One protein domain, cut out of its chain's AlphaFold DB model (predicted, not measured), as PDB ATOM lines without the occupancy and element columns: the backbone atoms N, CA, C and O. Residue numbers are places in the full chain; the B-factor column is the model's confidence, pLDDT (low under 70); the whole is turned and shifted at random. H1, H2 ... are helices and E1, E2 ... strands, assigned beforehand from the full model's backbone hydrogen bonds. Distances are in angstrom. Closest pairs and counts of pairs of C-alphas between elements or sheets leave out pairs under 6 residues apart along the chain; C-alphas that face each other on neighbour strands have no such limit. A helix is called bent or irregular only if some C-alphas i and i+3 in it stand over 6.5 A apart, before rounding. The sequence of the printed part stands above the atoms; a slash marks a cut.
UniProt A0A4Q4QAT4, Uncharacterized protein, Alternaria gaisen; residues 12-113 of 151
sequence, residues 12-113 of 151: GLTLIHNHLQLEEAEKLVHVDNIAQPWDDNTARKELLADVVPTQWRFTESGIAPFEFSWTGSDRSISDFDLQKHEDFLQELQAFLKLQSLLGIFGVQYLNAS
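This is residues 12 to 113 of the 151 residues of an uncharacterized protein of Alternaria gaisen (UniProt A0A4Q4QAT4). What does the domain look like? One six-stranded sheet, strongly twisted and curled like part of a barrel, is covered on one face by the long helix H2, over the part made by E6, E4 and E5. The long, bent hairpin of E4 and E5 forms the middle of the sheet, and the hairpin of E2 and E3 continues it away from H2, with the short helix H1 near that end. What is it built of? The printed part has 102 residues, with two named helices and six named strands in the chain order E1 E2 E3 H1 E4 E5 H2 E6; the class is mixed, helices and strands, and the mixed sheet runs E1 E6 E4 E5 E2 E3. How compact is it? It is compact, with a radius of gyration of the C-alphas of 14.2 A and spans of 41 by 29 by 23 A.

How do the strands pair? Edge strand E1, residues 12 to 15, is antiparallel to E6, residues 105 to 109, with N 12 and O 108 2.9 A apart, within hydrogen-bond range. E6 is antiparallel to E4, residues 51 to 59, with N 107 and O 56 at 2.9 A, and E4 forms an antiparallel hairpin with E5, residues 62 to 70, with N 57 and O 64 at 2.8 A. E5 is parallel to E2, residues 26 to 31, with N 30 and O 68 at 2.8 A, and E2 forms an antiparallel hairpin with edge strand E3, residues 34 to 39, with N 29 and O 36 at 2.9 A. Where are the helices? H2, residues 82 to 98, is on the sheet at a height of 8.9 A, over E4 and along the strands at 18 degrees to E4 on the local plane, in two layers, a helix on one face of a sheet; its closest C-alphas to E4 are those of Gln 93 and Phe 58, 6.3 A apart. H1, residues 45 to 48, is only just on the sheet, with 5 pairs of C-alphas within 10 A; it only grazes it with residues 47 to 48, and is apart from H2. Which crossovers are there? E3, H1, E4 and E5, H2, E6 are split strand-helix-strand units, each with a helix between two strands along the chain and other strands between those two in the sheet, E5 and E2 in the first unit and E4 in the second; the first crossover is right-handed, the second left-handed. What of the helix backbones? In H2, 10 of 13 O i to N i+4 pairs are within hydrogen-bond range; H1 is too short for such a pair.

Where do the elements begin and end? E1 begins at C-alpha 12 (10.830, 29.363, 53.070), and E6 ends at C-alpha 109 (15.748, 32.009, 49.840). Which are long? E4 measures 22.1 A and bends by 59 degrees at residue 54; E5 measures 24.1 A and bends by 50 degrees at residue 67. H2 measures 22.4 A, has a kink of 50 degrees near residue 89, and is irregular: C-alphas 84 and 87 are 8.2 A apart.

How far does it reach? The two C-alphas farthest apart, those of Arg 44 and Leu 98, are 41.7 A apart. Is anything cut or uncertain? The printed part has no cut, and the link from E5 to H2, 11 residues, is long. In this predicted model pLDDT is under 70 at residues 73 to 78 and 112 to 113.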
ATOM      1  N   GLY A  12      12.157  29.951  53.181       91.62
ATOM      2  CA  GLY A  12      10.830  29.363  53.070       91.62
ATOM      3  C   GLY A  12      10.927  27.882  52.705       91.62
ATOM      4  O   GLY A  12      11.900  27.444  52.087       91.62
ATOM      5  N   LEU A  13       9.912  27.106  53.082       92.94
ATOM      6  CA  LEU A  13       9.727  25.746  52.578       92.94
ATOM      7  C   LEU A  13       8.912  25.825  51.284       92.94
ATOM      8  O   LEU A  13       7.835  26.414  51.291       92.94
ATOM      9  N   THR A  14       9.406  25.226  50.202       91.75
ATOM     10  CA  THR A  14       8.722  25.234  48.899       91.75
ATOM     11  C   THR A  14       8.293  23.827  48.498       91.75
ATOM     12  O   THR A  14       9.017  22.858  48.745       91.75
ATOM     13  N   LEU A  15       7.108  23.711  47.898       92.81
ATOM     14  CA  LEU A  15       6.657  22.484  47.251       92.81
ATOM     15  C   LEU A  15       7.235  22.457  45.837       92.81
ATOM     16  O   LEU A  15       6.951  23.338  45.028       92.81
ATOM     17  N   ILE A  16       8.012  21.428  45.524       91.62
ATOM     18  CA  ILE A  16       8.585  21.251  44.194       91.62
ATOM     19  C   ILE A  16       7.457  20.854  43.250       91.62
ATOM     20  O   ILE A  16       6.844  19.794  43.392       91.62
ATOM     21  N   HIS A  17       7.199  21.701  42.266       86.62
ATOM     22  CA  HIS A  17       6.242  21.426  41.213       86.62
ATOM     23  C   HIS A  17       6.760  21.998  39.897       86.62
ATOM     24  O   HIS A  17       7.458  23.004  39.863       86.62
ATOM     25  N   ASN A  18       6.454  21.317  38.795       81.94
ATOM     26  CA  ASN A  18       6.899  21.752  37.481       81.94
ATOM     27  C   ASN A  18       5.840  22.678  36.888       81.94
ATOM     28  O   ASN A  18       4.770  22.208  36.496       81.94
ATOM     29  N   HIS A  19       6.143  23.969  36.764       79.44
ATOM     30  CA  HIS A  19       5.276  24.888  36.020       79.44
ATOM     31  C   HIS A  19       5.202  24.522  34.529       79.44
ATOM     32  O   HIS A  19       4.186  24.763  33.879       79.44
ATOM     33  N   LEU A  20       6.287  23.952  33.988       85.88
ATOM     34  CA  LEU A  20       6.474  23.590  32.583       85.88
ATOM     35  C   LEU A  20       7.608  22.557  32.437       85.88
ATOM     36  O   LEU A  20       8.422  22.382  33.343       85.88
ATOM     37  N   GLN A  21       7.667  21.876  31.290       89.12
ATOM     38  CA  GLN A  21       8.752  20.947  30.964       89.12
ATOM     39  C   GLN A  21      10.000  21.719  30.502       89.12
ATOM     40  O   GLN A  21       9.934  22.467  29.519       89.12
ATOM     41  N   LEU A  22      11.114  21.502  31.207       91.75
ATOM     42  CA  LEU A  22      12.442  22.012  30.860       91.75
ATOM     43  C   LEU A  22      13.233  20.978  30.053       91.75
ATOM     44  O   LEU A  22      13.129  19.771  30.307       91.75
ATOM     45  N   GLU A  23      14.035  21.475  29.120       93.44
ATOM     46  CA  GLU A  23      15.102  20.741  28.443       93.44
ATOM     47  C   GLU A  23      16.377  20.704  29.306       93.44
ATOM     48  O   GLU A  23      16.533  21.472  30.253       93.44
ATOM     49  N   GLU A  24      17.320  19.816  28.980       91.75
ATOM     50  CA  GLU A  24      18.521  19.569  29.801       91.75
ATOM     51  C   GLU A  24      19.390  20.818  30.036       91.75
ATOM     52  O   GLU A  24      19.966  20.977  31.111       91.75
ATOM     53  N   ALA A  25      19.474  21.709  29.046       93.38
ATOM     54  CA  ALA A  25      20.255  22.943  29.127       93.38
ATOM     55  C   ALA A  25      19.443  24.159  29.602       93.38
ATOM     56  O   ALA A  25      19.969  25.274  29.631       93.38
ATOM     57  N   GLU A  26      18.169  23.969  29.948       94.81
ATOM     58  CA  GLU A  26      17.302  25.048  30.401       94.81
ATOM     59  C   GLU A  26      17.267  25.166  31.925       94.81
ATOM     60  O   GLU A  26      17.242  24.185  32.672       94.81
ATOM     61  N   LYS A  27      17.176  26.410  32.384       93.44
ATOM     62  CA  LYS A  27      16.890  26.773  33.771       93.44
ATOM     63  C   LYS A  27      15.600  27.566  33.810       93.44
ATOM     64  O   LYS A  27      15.390  28.430  32.963       93.44
ATOM     65  N   LEU A  28      14.760  27.323  34.809       94.38
ATOM     66  CA  LEU A  28      13.634  28.212  35.065       94.38
ATOM     67  C   LEU A  28      14.152  29.464  35.784       94.38
ATOM     68  O   LEU A  28      14.605  29.386  36.930       94.38
ATOM     69  N   VAL A  29      14.135  30.595  35.080       93.75
ATOM     70  CA  VAL A  29      14.651  31.880  35.559       93.75
ATOM     71  C   VAL A  29      13.494  32.835  35.816       93.75
ATOM     72  O   VAL A  29      12.702  33.127  34.920       93.75
ATOM     73  N   HIS A  30      13.435  33.340  37.041       91.44
ATOM     74  CA  HIS A  30      12.530  34.385  37.492       91.44
ATOM     75  C   HIS A  30      13.102  35.765  37.164       91.44
ATOM     76  O   HIS A  30      14.224  36.094  37.557       91.44
ATOM     77  N   VAL A  31      12.309  36.572  36.471       89.19
ATOM     78  CA  VAL A  31      12.510  38.001  36.236       89.19
ATOM     79  C   VAL A  31      11.263  38.700  36.763       89.19
ATOM     80  O   VAL A  31      10.184  38.565  36.185       89.19
ATOM     81  N   ASP A  32      11.404  39.408  37.882       84.94
ATOM     82  CA  ASP A  32      10.285  39.983  38.630       84.94
ATOM     83  C   ASP A  32       9.192  38.935  38.916       84.94
ATOM     84  O   ASP A  32       9.415  37.982  39.658       84.94
ATOM     85  N   ASN A  33       8.011  39.099  38.320       86.38
ATOM     86  CA  ASN A  33       6.855  38.236  38.510       86.38
ATOM     87  C   ASN A  33       6.674  37.198  37.387       86.38
ATOM     88  O   ASN A  33       5.596  36.616  37.260       86.38
ATOM     89  N   ILE A  34       7.687  37.001  36.543       90.50
ATOM     90  CA  ILE A  34       7.651  36.095  35.394       90.50
ATOM     91  C   ILE A  34       8.755  35.049  35.542       90.50
ATOM     92  O   ILE A  34       9.919  35.403  35.678       90.50
ATOM     93  N   ALA A  35       8.418  33.770  35.407       92.81
ATOM     94  CA  ALA A  35       9.378  32.678  35.303       92.81
ATOM     95  C   ALA A  35       9.389  32.102  33.879       92.81
ATOM     96  O   ALA A  35       8.341  31.731  33.339       92.81
ATOM     97  N   GLN A  36      10.568  32.025  33.257       94.44
ATOM     98  CA  GLN A  36      10.745  31.499  31.898       94.44
ATOM     99  C   GLN A  36      11.968  30.579  31.784       94.44
ATOM    100  O   GLN A  36      12.970  30.810  32.461       94.44
ATOM    101  N   PRO A  37      11.927  29.562  30.904       95.19
ATOM    102  CA  PRO A  37      13.093  28.769  30.546       95.19
ATOM    103  C   PRO A  37      14.139  29.632  29.858       95.19
ATOM    104  O   PRO A  37      13.862  30.258  28.833       95.19
ATOM    105  N   TRP A  38      15.344  29.657  30.409       94.94
ATOM    106  CA  TRP A  38      16.519  30.220  29.759       94.94
ATOM    107  C   TRP A  38      17.483  29.083  29.447       94.94
ATOM    108  O   TRP A  38      17.847  28.320  30.340       94.94
ATOM    109  N   ASP A  39      17.885  28.975  28.184       94.25
ATOM    110  CA  ASP A  39      18.814  27.954  27.704       94.25
ATOM    111  C   ASP A  39      20.257  28.466  27.793       94.25
ATOM    112  O   ASP A  39      20.617  29.468  27.165       94.25
ATOM    113  N   ASP A  40      21.090  27.756  28.554       90.12
ATOM    114  CA  ASP A  40      22.507  28.071  28.769       90.12
ATOM    115  C   ASP A  40      23.318  28.122  27.455       90.12
ATOM    116  O   ASP A  40      24.351  28.798  27.391       90.12
ATOM    117  N   ASN A  41      22.874  27.435  26.396       90.75
ATOM    118  CA  ASN A  41      23.565  27.397  25.105       90.75
ATOM    119  C   ASN A  41      23.252  28.600  24.210       90.75
ATOM    120  O   ASN A  41      24.053  28.933  23.333       90.75
ATOM    121  N   THR A  42      22.083  29.222  24.381       90.50
ATOM    122  CA  THR A  42      21.595  30.282  23.479       90.50
ATOM    123  C   THR A  42      21.497  31.645  24.152       90.50
ATOM    124  O   THR A  42      21.594  32.672  23.471       90.50
ATOM    125  N   ALA A  43      21.355  31.686  25.478       87.06
ATOM    126  CA  ALA A  43      21.340  32.928  26.229       87.06
ATOM    127  C   ALA A  43      22.702  33.645  26.169       87.06
ATOM    128  O   ALA A  43      23.778  33.045  26.111       87.06
ATOM    129  N   ARG A  44      22.662  34.981  26.199       87.12
ATOM    130  CA  ARG A  44      23.876  35.805  26.253       87.12
ATOM    131  C   ARG A  44      24.603  35.553  27.572       87.12
ATOM    132  O   ARG A  44      23.999  35.685  28.634       87.12
ATOM    133  N   LYS A  45      25.901  35.248  27.509       86.69
ATOM    134  CA  LYS A  45      26.725  34.933  28.689       86.69
ATOM    135  C   LYS A  45      26.698  36.042  29.735       86.69
ATOM    136  O   LYS A  45      26.729  35.756  30.926       86.69
ATOM    137  N   GLU A  46      26.614  37.291  29.291       86.56
ATOM    138  CA  GLU A  46      26.529  38.456  30.167       86.56
ATOM    139  C   GLU A  46      25.233  38.459  30.985       86.56
ATOM    140  O   GLU A  46      25.262  38.855  32.138       86.56
ATOM    141  N   LEU A  47      24.114  37.977  30.424       85.12
ATOM    142  CA  LEU A  47      22.850  37.862  31.160       85.12
ATOM    143  C   LEU A  47      22.882  36.704  32.158       85.12
ATOM    144  O   LEU A  47      22.376  36.841  33.267       85.12
ATOM    145  N   LEU A  48      23.486  35.578  31.771       87.19
ATOM    146  CA  LEU A  48      23.620  34.403  32.637       87.19
ATOM    147  C   LEU A  48      24.518  34.666  33.853       87.19
ATOM    148  O   LEU A  48      24.345  34.014  34.878       87.19
ATOM    149  N   ALA A  49      25.451  35.619  33.761       87.62
ATOM    150  CA  ALA A  49      26.311  36.007  34.878       87.62
ATOM    151  C   ALA A  49      25.529  36.593  36.069       87.62
ATOM    152  O   ALA A  49      26.004  36.504  37.200       87.62
ATOM    153  N   ASP A  50      24.337  37.140  35.818       89.88
ATOM    154  CA  ASP A  50      23.459  37.719  36.838       89.88
ATOM    155  C   ASP A  50      22.319  36.759  37.244       89.88
ATOM    156  O   ASP A  50      21.413  37.147  37.987       89.88
ATOM    157  N   VAL A  51      22.334  35.508  36.763       91.81
ATOM    158  CA  VAL A  51      21.378  34.460  37.151       91.81
ATOM    159  C   VAL A  51      21.928  33.697  38.352       91.81
ATOM    160  O   VAL A  51      22.962  33.032  38.264       91.81
ATOM    161  N   VAL A  52      21.215  33.756  39.474       91.94
ATOM    162  CA  VAL A  52      21.619  33.126  40.738       91.94
ATOM    163  C   VAL A  52      20.559  32.135  41.214       91.94
ATOM    164  O   VAL A  52      19.370  32.354  40.979       91.94
ATOM    165  N   PRO A  53      20.944  31.025  41.864       93.25
ATOM    166  CA  PRO A  53      19.975  30.091  42.419       93.25
ATOM    167  C   PRO A  53      19.222  30.729  43.590       93.25
ATOM    168  O   PRO A  53      19.833  31.337  44.468       93.25
ATOM    169  N   THR A  54      17.901  30.563  43.612       91.88
ATOM    170  CA  THR A  54      17.033  31.063  44.694       91.88
ATOM    171  C   THR A  54      16.156  29.979  45.301       91.88
ATOM    172  O   THR A  54      15.624  30.172  46.398       91.88
ATOM    173  N   GLN A  55      16.050  28.824  44.639       93.31
ATOM    174  CA  GLN A  55      15.381  27.650  45.181       93.31
ATOM    175  C   GLN A  55      16.203  26.387  44.959       93.31
ATOM    176  O   GLN A  55      16.785  26.158  43.891       93.31
ATOM    177  N   TRP A  56      16.208  25.533  45.979       95.69
ATOM    178  CA  TRP A  56      16.960  24.290  45.996       95.69
ATOM    179  C   TRP A  56      16.087  23.120  46.415       95.69
ATOM    180  O   TRP A  56      15.277  23.219  47.336       95.69
ATOM    181  N   ARG A  57      16.295  21.984  45.756       94.75
ATOM    182  CA  ARG A  57      15.652  20.711  46.061       94.75
ATOM    183  C   ARG A  57      16.609  19.791  46.797       94.75
ATOM    184  O   ARG A  57      17.819  19.816  46.556       94.75
ATOM    185  N   PHE A  58      16.043  18.918  47.618       95.19
ATOM    186  CA  PHE A  58      16.781  17.835  48.254       95.19
ATOM    187  C   PHE A  58      16.672  16.557  47.423       95.19
ATOM    188  O   PHE A  58      15.576  16.112  47.075       95.19
ATOM    189  N   THR A  59      17.820  15.962  47.121       90.88
ATOM    190  CA  THR A  59      17.967  14.679  46.433       90.88
ATOM    191  C   THR A  59      18.673  13.679  47.351       90.88
ATOM    192  O   THR A  59      19.121  14.015  48.449       90.88
ATOM    193  N   GLU A  60      18.814  12.436  46.895       89.38
ATOM    194  CA  GLU A  60      19.645  11.442  47.588       89.38
ATOM    195  C   GLU A  60      21.131  11.826  47.620       89.38
ATOM    196  O   GLU A  60      21.848  11.442  48.540       89.38
ATOM    197  N   SER A  61      21.600  12.589  46.626       88.81
ATOM    198  CA  SER A  61      23.001  13.000  46.495       88.81
ATOM    199  C   SER A  61      23.329  14.322  47.192       88.81
ATOM    200  O   SER A  61      24.493  14.712  47.203       88.81
ATOM    201  N   GLY A  62      22.337  15.015  47.759       90.25
ATOM    202  CA  GLY A  62      22.537  16.292  48.440       90.25
ATOM    203  C   GLY A  62      21.485  17.328  48.069       90.25
ATOM    204  O   GLY A  62      20.315  17.014  47.857       90.25
ATOM    205  N   ILE A  63      21.921  18.581  48.003       93.94
ATOM    206  CA  ILE A  63      21.097  19.728  47.635       93.94
ATOM    207  C   ILE A  63      21.477  20.210  46.233       93.94
ATOM    208  O   ILE A  63      22.657  20.282  45.894       93.94
ATOM    209  N   ALA A  64      20.482  20.524  45.406       93.50
ATOM    210  CA  ALA A  64      20.699  21.008  44.046       93.50
ATOM    211  C   ALA A  64      19.768  22.187  43.738       93.50
ATOM    212  O   ALA A  64      18.595  22.129  44.118       93.50
ATOM    213  N   PRO A  65      20.243  23.239  43.049       94.06
ATOM    214  CA  PRO A  65      19.367  24.311  42.603       94.06
ATOM    215  C   PRO A  65      18.381  23.783  41.557       94.06
ATOM    216  O   PRO A  65      18.712  22.872  40.792       94.06
ATOM    217  N   PHE A  66      17.174  24.343  41.530       92.31
ATOM    218  CA  PHE A  66      16.181  24.005  40.504       92.31
ATOM    219  C   PHE A  66      15.438  25.222  39.942       92.31
ATOM    220  O   PHE A  66      15.013  25.167  38.793       92.31
ATOM    221  N   GLU A  67      15.373  26.333  40.682       93.12
ATOM    222  CA  GLU A  67      14.911  27.622  40.159       93.12
ATOM    223  C   GLU A  67      15.890  28.740  40.500       93.12
ATOM    224  O   GLU A  67      16.617  28.701  41.504       93.12
ATOM    225  N   PHE A  68      15.918  29.728  39.616       93.44
ATOM    226  CA  PHE A  68      16.912  30.785  39.601       93.44
ATOM    227  C   PHE A  68      16.230  32.136  39.452       93.44
ATOM    228  O   PHE A  68      15.145  32.222  38.891       93.44
ATOM    229  N   SER A  69      16.884  33.204  39.884       91.94
ATOM    230  CA  SER A  69      16.424  34.570  39.653       91.94
ATOM    231  C   SER A  69      17.490  35.346  38.898       91.94
ATOM    232  O   SER A  69      18.684  35.213  39.174       91.94
ATOM    233  N   TRP A  70      17.059  36.162  37.944       91.19
ATOM    234  CA  TRP A  70      17.922  37.148  37.317       91.19
ATOM    235  C   TRP A  70      17.960  38.401  38.191       91.19
ATOM    236  O   TRP A  70      16.931  38.998  38.495       91.19
ATOM    237  N   THR A  71      19.159  38.781  38.611       86.19
ATOM    238  CA  THR A  71      19.396  39.895  39.543       86.19
ATOM    239  C   THR A  71      19.646  41.225  38.832       86.19
ATOM    240  O   THR A  71      19.509  42.297  39.422       86.19
ATOM    241  N   GLY A  72      19.984  41.182  37.540       82.19
ATOM    242  CA  GLY A  72      20.372  42.361  36.775       82.19
ATOM    243  C   GLY A  72      21.460  43.160  37.490       82.19
ATOM    244  O   GLY A  72      22.484  42.621  37.896       82.19
ATOM    245  N   SER A  73      21.242  44.465  37.670       67.94
ATOM    246  CA  SER A  73      22.175  45.313  38.425       67.94
ATOM    247  C   SER A  73      21.973  45.279  39.946       67.94
ATOM    248  O   SER A  73      22.815  45.819  40.664       67.94
ATOM    249  N   ASP A  74      20.881  44.689  40.447       66.62
ATOM    250  CA  ASP A  74      20.613  44.554  41.884       66.62
ATOM    251  C   ASP A  74      21.198  43.243  42.419       66.62
ATOM    252  O   ASP A  74      20.568  42.190  42.434       66.62
ATOM    253  N   ARG A  75      22.430  43.330  42.915       64.25
ATOM    254  CA  ARG A  75      23.193  42.198  43.451       64.25
ATOM    255  C   ARG A  75      22.802  41.773  44.869       64.25
ATOM    256  O   ARG A  75      23.496  40.951  45.460       64.25
ATOM    257  N   SER A  76      21.698  42.271  45.432       65.69
ATOM    258  CA  SER A  76      21.291  41.932  46.809       65.69
ATOM    259  C   SER A  76      21.121  40.424  47.059       65.69
ATOM    260  O   SER A  76      21.340  39.961  48.177       65.69
ATOM    261  N   ILE A  77      20.786  39.645  46.023       66.44
ATOM    262  CA  ILE A  77      20.658  38.179  46.098       66.44
ATOM    263  C   ILE A  77      21.998  37.468  45.838       66.44
ATOM    264  O   ILE A  77      22.208  36.367  46.342       66.44
ATOM    265  N   SER A  78      22.934  38.075  45.096       67.88
ATOM    266  CA  SER A  78      24.162  37.386  44.665       67.88
ATOM    267  C   SER A  78      25.132  37.062  45.800       67.88
ATOM    268  O   SER A  78      25.990  36.200  45.634       67.88
ATOM    269  N   ASP A  79      24.996  37.733  46.944       73.25
ATOM    270  CA  ASP A  79      25.874  37.548  48.105       73.25
ATOM    271  C   ASP A  79      25.406  36.417  49.040       73.25
ATOM    272  O   ASP A  79      26.062  36.122  50.047       73.25
ATOM    273  N   PHE A  80      24.271  35.778  48.733       84.06
ATOM    274  CA  PHE A  80      23.759  34.670  49.525       84.06
ATOM    275  C   PHE A  80      24.655  33.431  49.391       84.06
ATOM    276  O   PHE A  80      24.860  32.892  48.305       84.06
ATOM    277  N   ASP A  81      25.156  32.950  50.528       89.12
ATOM    278  CA  ASP A  81      26.019  31.778  50.607       89.12
ATOM    279  C   ASP A  81      25.294  30.638  51.328       89.12
ATOM    280  O   ASP A  81      25.213  30.600  52.560       89.12
ATOM    281  N   LEU A  82      24.785  29.694  50.538       91.38
ATOM    282  CA  LEU A  82      24.061  28.519  51.018       91.38
ATOM    283  C   LEU A  82      24.900  27.675  51.996       91.38
ATOM    284  O   LEU A  82      24.338  27.070  52.911       91.38
ATOM    285  N   GLN A  83      26.231  27.650  51.845       92.00
ATOM    286  CA  GLN A  83      27.115  26.809  52.664       92.00
ATOM    287  C   GLN A  83      27.165  27.262  54.124       92.00
ATOM    288  O   GLN A  83      27.334  26.438  55.019       92.00
ATOM    289  N   LYS A  84      26.920  28.549  54.402       94.31
ATOM    290  CA  LYS A  84      26.838  29.070  55.780       94.31
ATOM    291  C   LYS A  84      25.671  28.490  56.582       94.31
ATOM    292  O   LYS A  84      25.604  28.696  57.791       94.31
ATOM    293  N   HIS A  85      24.757  27.788  55.919       94.81
ATOM    294  CA  HIS A  85      23.572  27.185  56.515       94.81
ATOM    295  C   HIS A  85      23.582  25.652  56.412       94.81
ATOM    296  O   HIS A  85      22.527  25.030  56.521       94.81
ATOM    297  N   GLU A  86      24.751  25.035  56.207       94.94
ATOM    298  CA  GLU A  86      24.887  23.587  56.010       94.94
ATOM    299  C   GLU A  86      24.242  22.763  57.137       94.94
ATOM    300  O   GLU A  86      23.473  21.853  56.836       94.94
ATOM    301  N   ASP A  87      24.455  23.122  58.407       95.81
ATOM    302  CA  ASP A  87      23.877  22.400  59.553       95.81
ATOM    303  C   ASP A  87      22.341  22.325  59.476       95.81
ATOM    304  O   ASP A  87      21.740  21.266  59.675       95.81
ATOM    305  N   PHE A  88      21.694  23.443  59.131       96.19
ATOM    306  CA  PHE A  88      20.246  23.508  58.928       96.19
ATOM    307  C   PHE A  88      19.807  22.643  57.743       96.19
ATOM    308  O   PHE A  88      18.832  21.893  57.845       96.19
ATOM    309  N   LEU A  89      20.512  22.748  56.614       96.25
ATOM    310  CA  LEU A  89      20.162  22.047  55.379       96.25
ATOM    311  C   LEU A  89      20.316  20.531  55.529       96.25
ATOM    312  O   LEU A  89      19.464  19.787  55.045       96.25
ATOM    313  N   GLN A  90      21.353  20.075  56.231       95.69
ATOM    314  CA  GLN A  90      21.565  18.662  56.534       95.69
ATOM    315  C   GLN A  90      20.484  18.122  57.482       95.69
ATOM    316  O   GLN A  90      19.936  17.047  57.225       95.69
ATOM    317  N   GLU A  91      20.123  18.865  58.538       96.62
ATOM    318  CA  GLU A  91      19.034  18.460  59.443       96.62
ATOM    319  C   GLU A  91      17.697  18.364  58.689       96.62
ATOM    320  O   GLU A  91      16.962  17.382  58.842       96.62
ATOM    321  N   LEU A  92      17.405  19.340  57.823       96.25
ATOM    322  CA  LEU A  92      16.194  19.335  57.006       96.25
ATOM    323  C   LEU A  92      16.184  18.184  56.007       96.25
ATOM    324  O   LEU A  92      15.178  17.483  55.908       96.25
ATOM    325  N   GLN A  93      17.293  17.930  55.315       96.00
ATOM    326  CA  GLN A  93      17.401  16.799  54.397       96.00
ATOM    327  C   GLN A  93      17.174  15.469  55.123       96.00
ATOM    328  O   GLN A  93      16.416  14.628  54.636       96.00
ATOM    329  N   ALA A  94      17.791  15.278  56.293       96.19
ATOM    330  CA  ALA A  94      17.621  14.068  57.093       96.19
ATOM    331  C   ALA A  94      16.159  13.878  57.524       96.19
ATOM    332  O   ALA A  94      15.620  12.772  57.425       96.19
ATOM    333  N   PHE A  95      15.495  14.961  57.940       96.56
ATOM    334  CA  PHE A  95      14.075  14.940  58.275       96.56
ATOM    335  C   PHE A  95      13.200  14.596  57.063       96.56
ATOM    336  O   PHE A  95      12.383  13.679  57.145       96.56
ATOM    337  N   LEU A  96      13.393  15.269  55.925       96.25
ATOM    338  CA  LEU A  96      12.628  14.999  54.704       96.25
ATOM    339  C   LEU A  96      12.840  13.562  54.217       96.25
ATOM    340  O   LEU A  96      11.881  12.905  53.818       96.25
ATOM    341  N   LYS A  97      14.066  13.039  54.313       96.50
ATOM    342  CA  LYS A  97      14.378  11.641  53.997       96.50
ATOM    343  C   LYS A  97      13.626  10.664  54.893       96.50
ATOM    344  O   LYS A  97      13.017   9.729  54.383       96.50
ATOM    345  N   LEU A  98      13.620  10.896  56.205       97.25
ATOM    346  CA  LEU A  98      12.891  10.057  57.162       97.25
ATOM    347  C   LEU A  98      11.381  10.021  56.875       97.25
ATOM    348  O   LEU A  98      10.739   9.000  57.107       97.25
ATOM    349  N   GLN A  99      10.825  11.123  56.372       97.31
ATOM    350  CA  GLN A  99       9.404  11.245  56.043       97.31
ATOM    351  C   GLN A  99       9.060  10.832  54.599       97.31
ATOM    352  O   GLN A  99       7.906  10.959  54.200       97.31
ATOM    353  N   SER A 100      10.023  10.343  53.808       96.06
ATOM    354  CA  SER A 100       9.834  10.046  52.374       96.06
ATOM    355  C   SER A 100       9.367  11.261  51.553       96.06
ATOM    356  O   SER A 100       8.556  11.138  50.638       96.06
ATOM    357  N   LEU A 101       9.884  12.445  51.890       95.88
ATOM    358  CA  LEU A 101       9.539  13.737  51.286       95.88
ATOM    359  C   LEU A 101      10.654  14.327  50.404       95.88
ATOM    360  O   LEU A 101      10.543  15.466  49.939       95.88
ATOM    361  N   LEU A 102      11.735  13.579  50.159       94.94
ATOM    362  CA  LEU A 102      12.751  13.984  49.183       94.94
ATOM    363  C   LEU A 102      12.128  14.097  47.789       94.94
ATOM    364  O   LEU A 102      11.302  13.277  47.397       94.94
ATOM    365  N   GLY A 103      12.512  15.133  47.047       90.81
ATOM    366  CA  GLY A 103      11.916  15.448  45.747       90.81
ATOM    367  C   GLY A 103      10.501  16.041  45.800       90.81
ATOM    368  O   GLY A 103      10.011  16.452  44.754       90.81
ATOM    369  N   ILE A 104       9.870  16.134  46.979       94.06
ATOM    370  CA  ILE A 104       8.580  16.819  47.170       94.06
ATOM    371  C   ILE A 104       8.803  18.236  47.692       94.06
ATOM    372  O   ILE A 104       8.204  19.175  47.183       94.06
ATOM    373  N   PHE A 105       9.675  18.402  48.689       94.75
ATOM    374  CA  PHE A 105       9.972  19.712  49.265       94.75
ATOM    375  C   PHE A 105      11.392  20.182  48.961       94.75
ATOM    376  O   PHE A 105      12.335  19.392  48.848       94.75
ATOM    377  N   GLY A 106      11.527  21.499  48.880       94.88
ATOM    378  CA  GLY A 106      12.782  22.226  48.784       94.88
ATOM    379  C   GLY A 106      12.816  23.408  49.747       94.88
ATOM    380  O   GLY A 106      11.913  23.602  50.566       94.88
ATOM    381  N   VAL A 107      13.853  24.225  49.617       95.06
ATOM    382  CA  VAL A 107      13.973  25.516  50.301       95.06
ATOM    383  C   VAL A 107      14.071  26.645  49.290       95.06
ATOM    384  O   VAL A 107      14.700  26.497  48.243       95.06
ATOM    385  N   GLN A 108      13.475  27.778  49.636       92.94
ATOM    386  CA  GLN A 108      13.569  29.029  48.894       92.94
ATOM    387  C   GLN A 108      14.263  30.073  49.761       92.94
ATOM    388  O   GLN A 108      13.934  30.202  50.939       92.94
ATOM    389  N   TYR A 109      15.188  30.834  49.181       90.94
ATOM    390  CA  TYR A 109      15.748  32.009  49.840       90.94
ATOM    391  C   TYR A 109      14.733  33.158  49.815       90.94
ATOM    392  O   TYR A 109      14.277  33.583  48.753       90.94
ATOM    393  N   LEU A 110      14.378  33.655  50.997       85.75
ATOM    394  CA  LEU A 110      13.477  34.785  51.176       85.75
ATOM    395  C   LEU A 110      14.305  36.069  51.115       85.75
ATOM    396  O   LEU A 110      14.917  36.472  52.104       85.75
ATOM    397  N   ASN A 111      14.344  36.723  49.955       71.00
ATOM    398  CA  ASN A 111      14.886  38.078  49.901       71.00
ATOM    399  C   ASN A 111      13.957  39.006  50.705       71.00
ATOM    400  O   ASN A 111      12.747  39.024  50.481       71.00
ATOM    401  N   ALA A 112      14.515  39.800  51.621       54.78
ATOM    402  CA  ALA A 112      13.766  40.769  52.417       54.78
ATOM    403  C   ALA A 112      12.972  41.776  51.558       54.78
ATOM    404  O   ALA A 112      11.949  42.280  52.017       54.78
ATOM    405  N   SER A 113      13.391  42.039  50.311       50.75
ATOM    406  CA  SER A 113      12.626  42.865  49.363       50.75
ATOM    407  C   SER A 113      11.384  42.164  48.790       50.75
ATOM    408  O   SER A 113      10.422  42.841  48.437       50.75
TER     409      SER A 113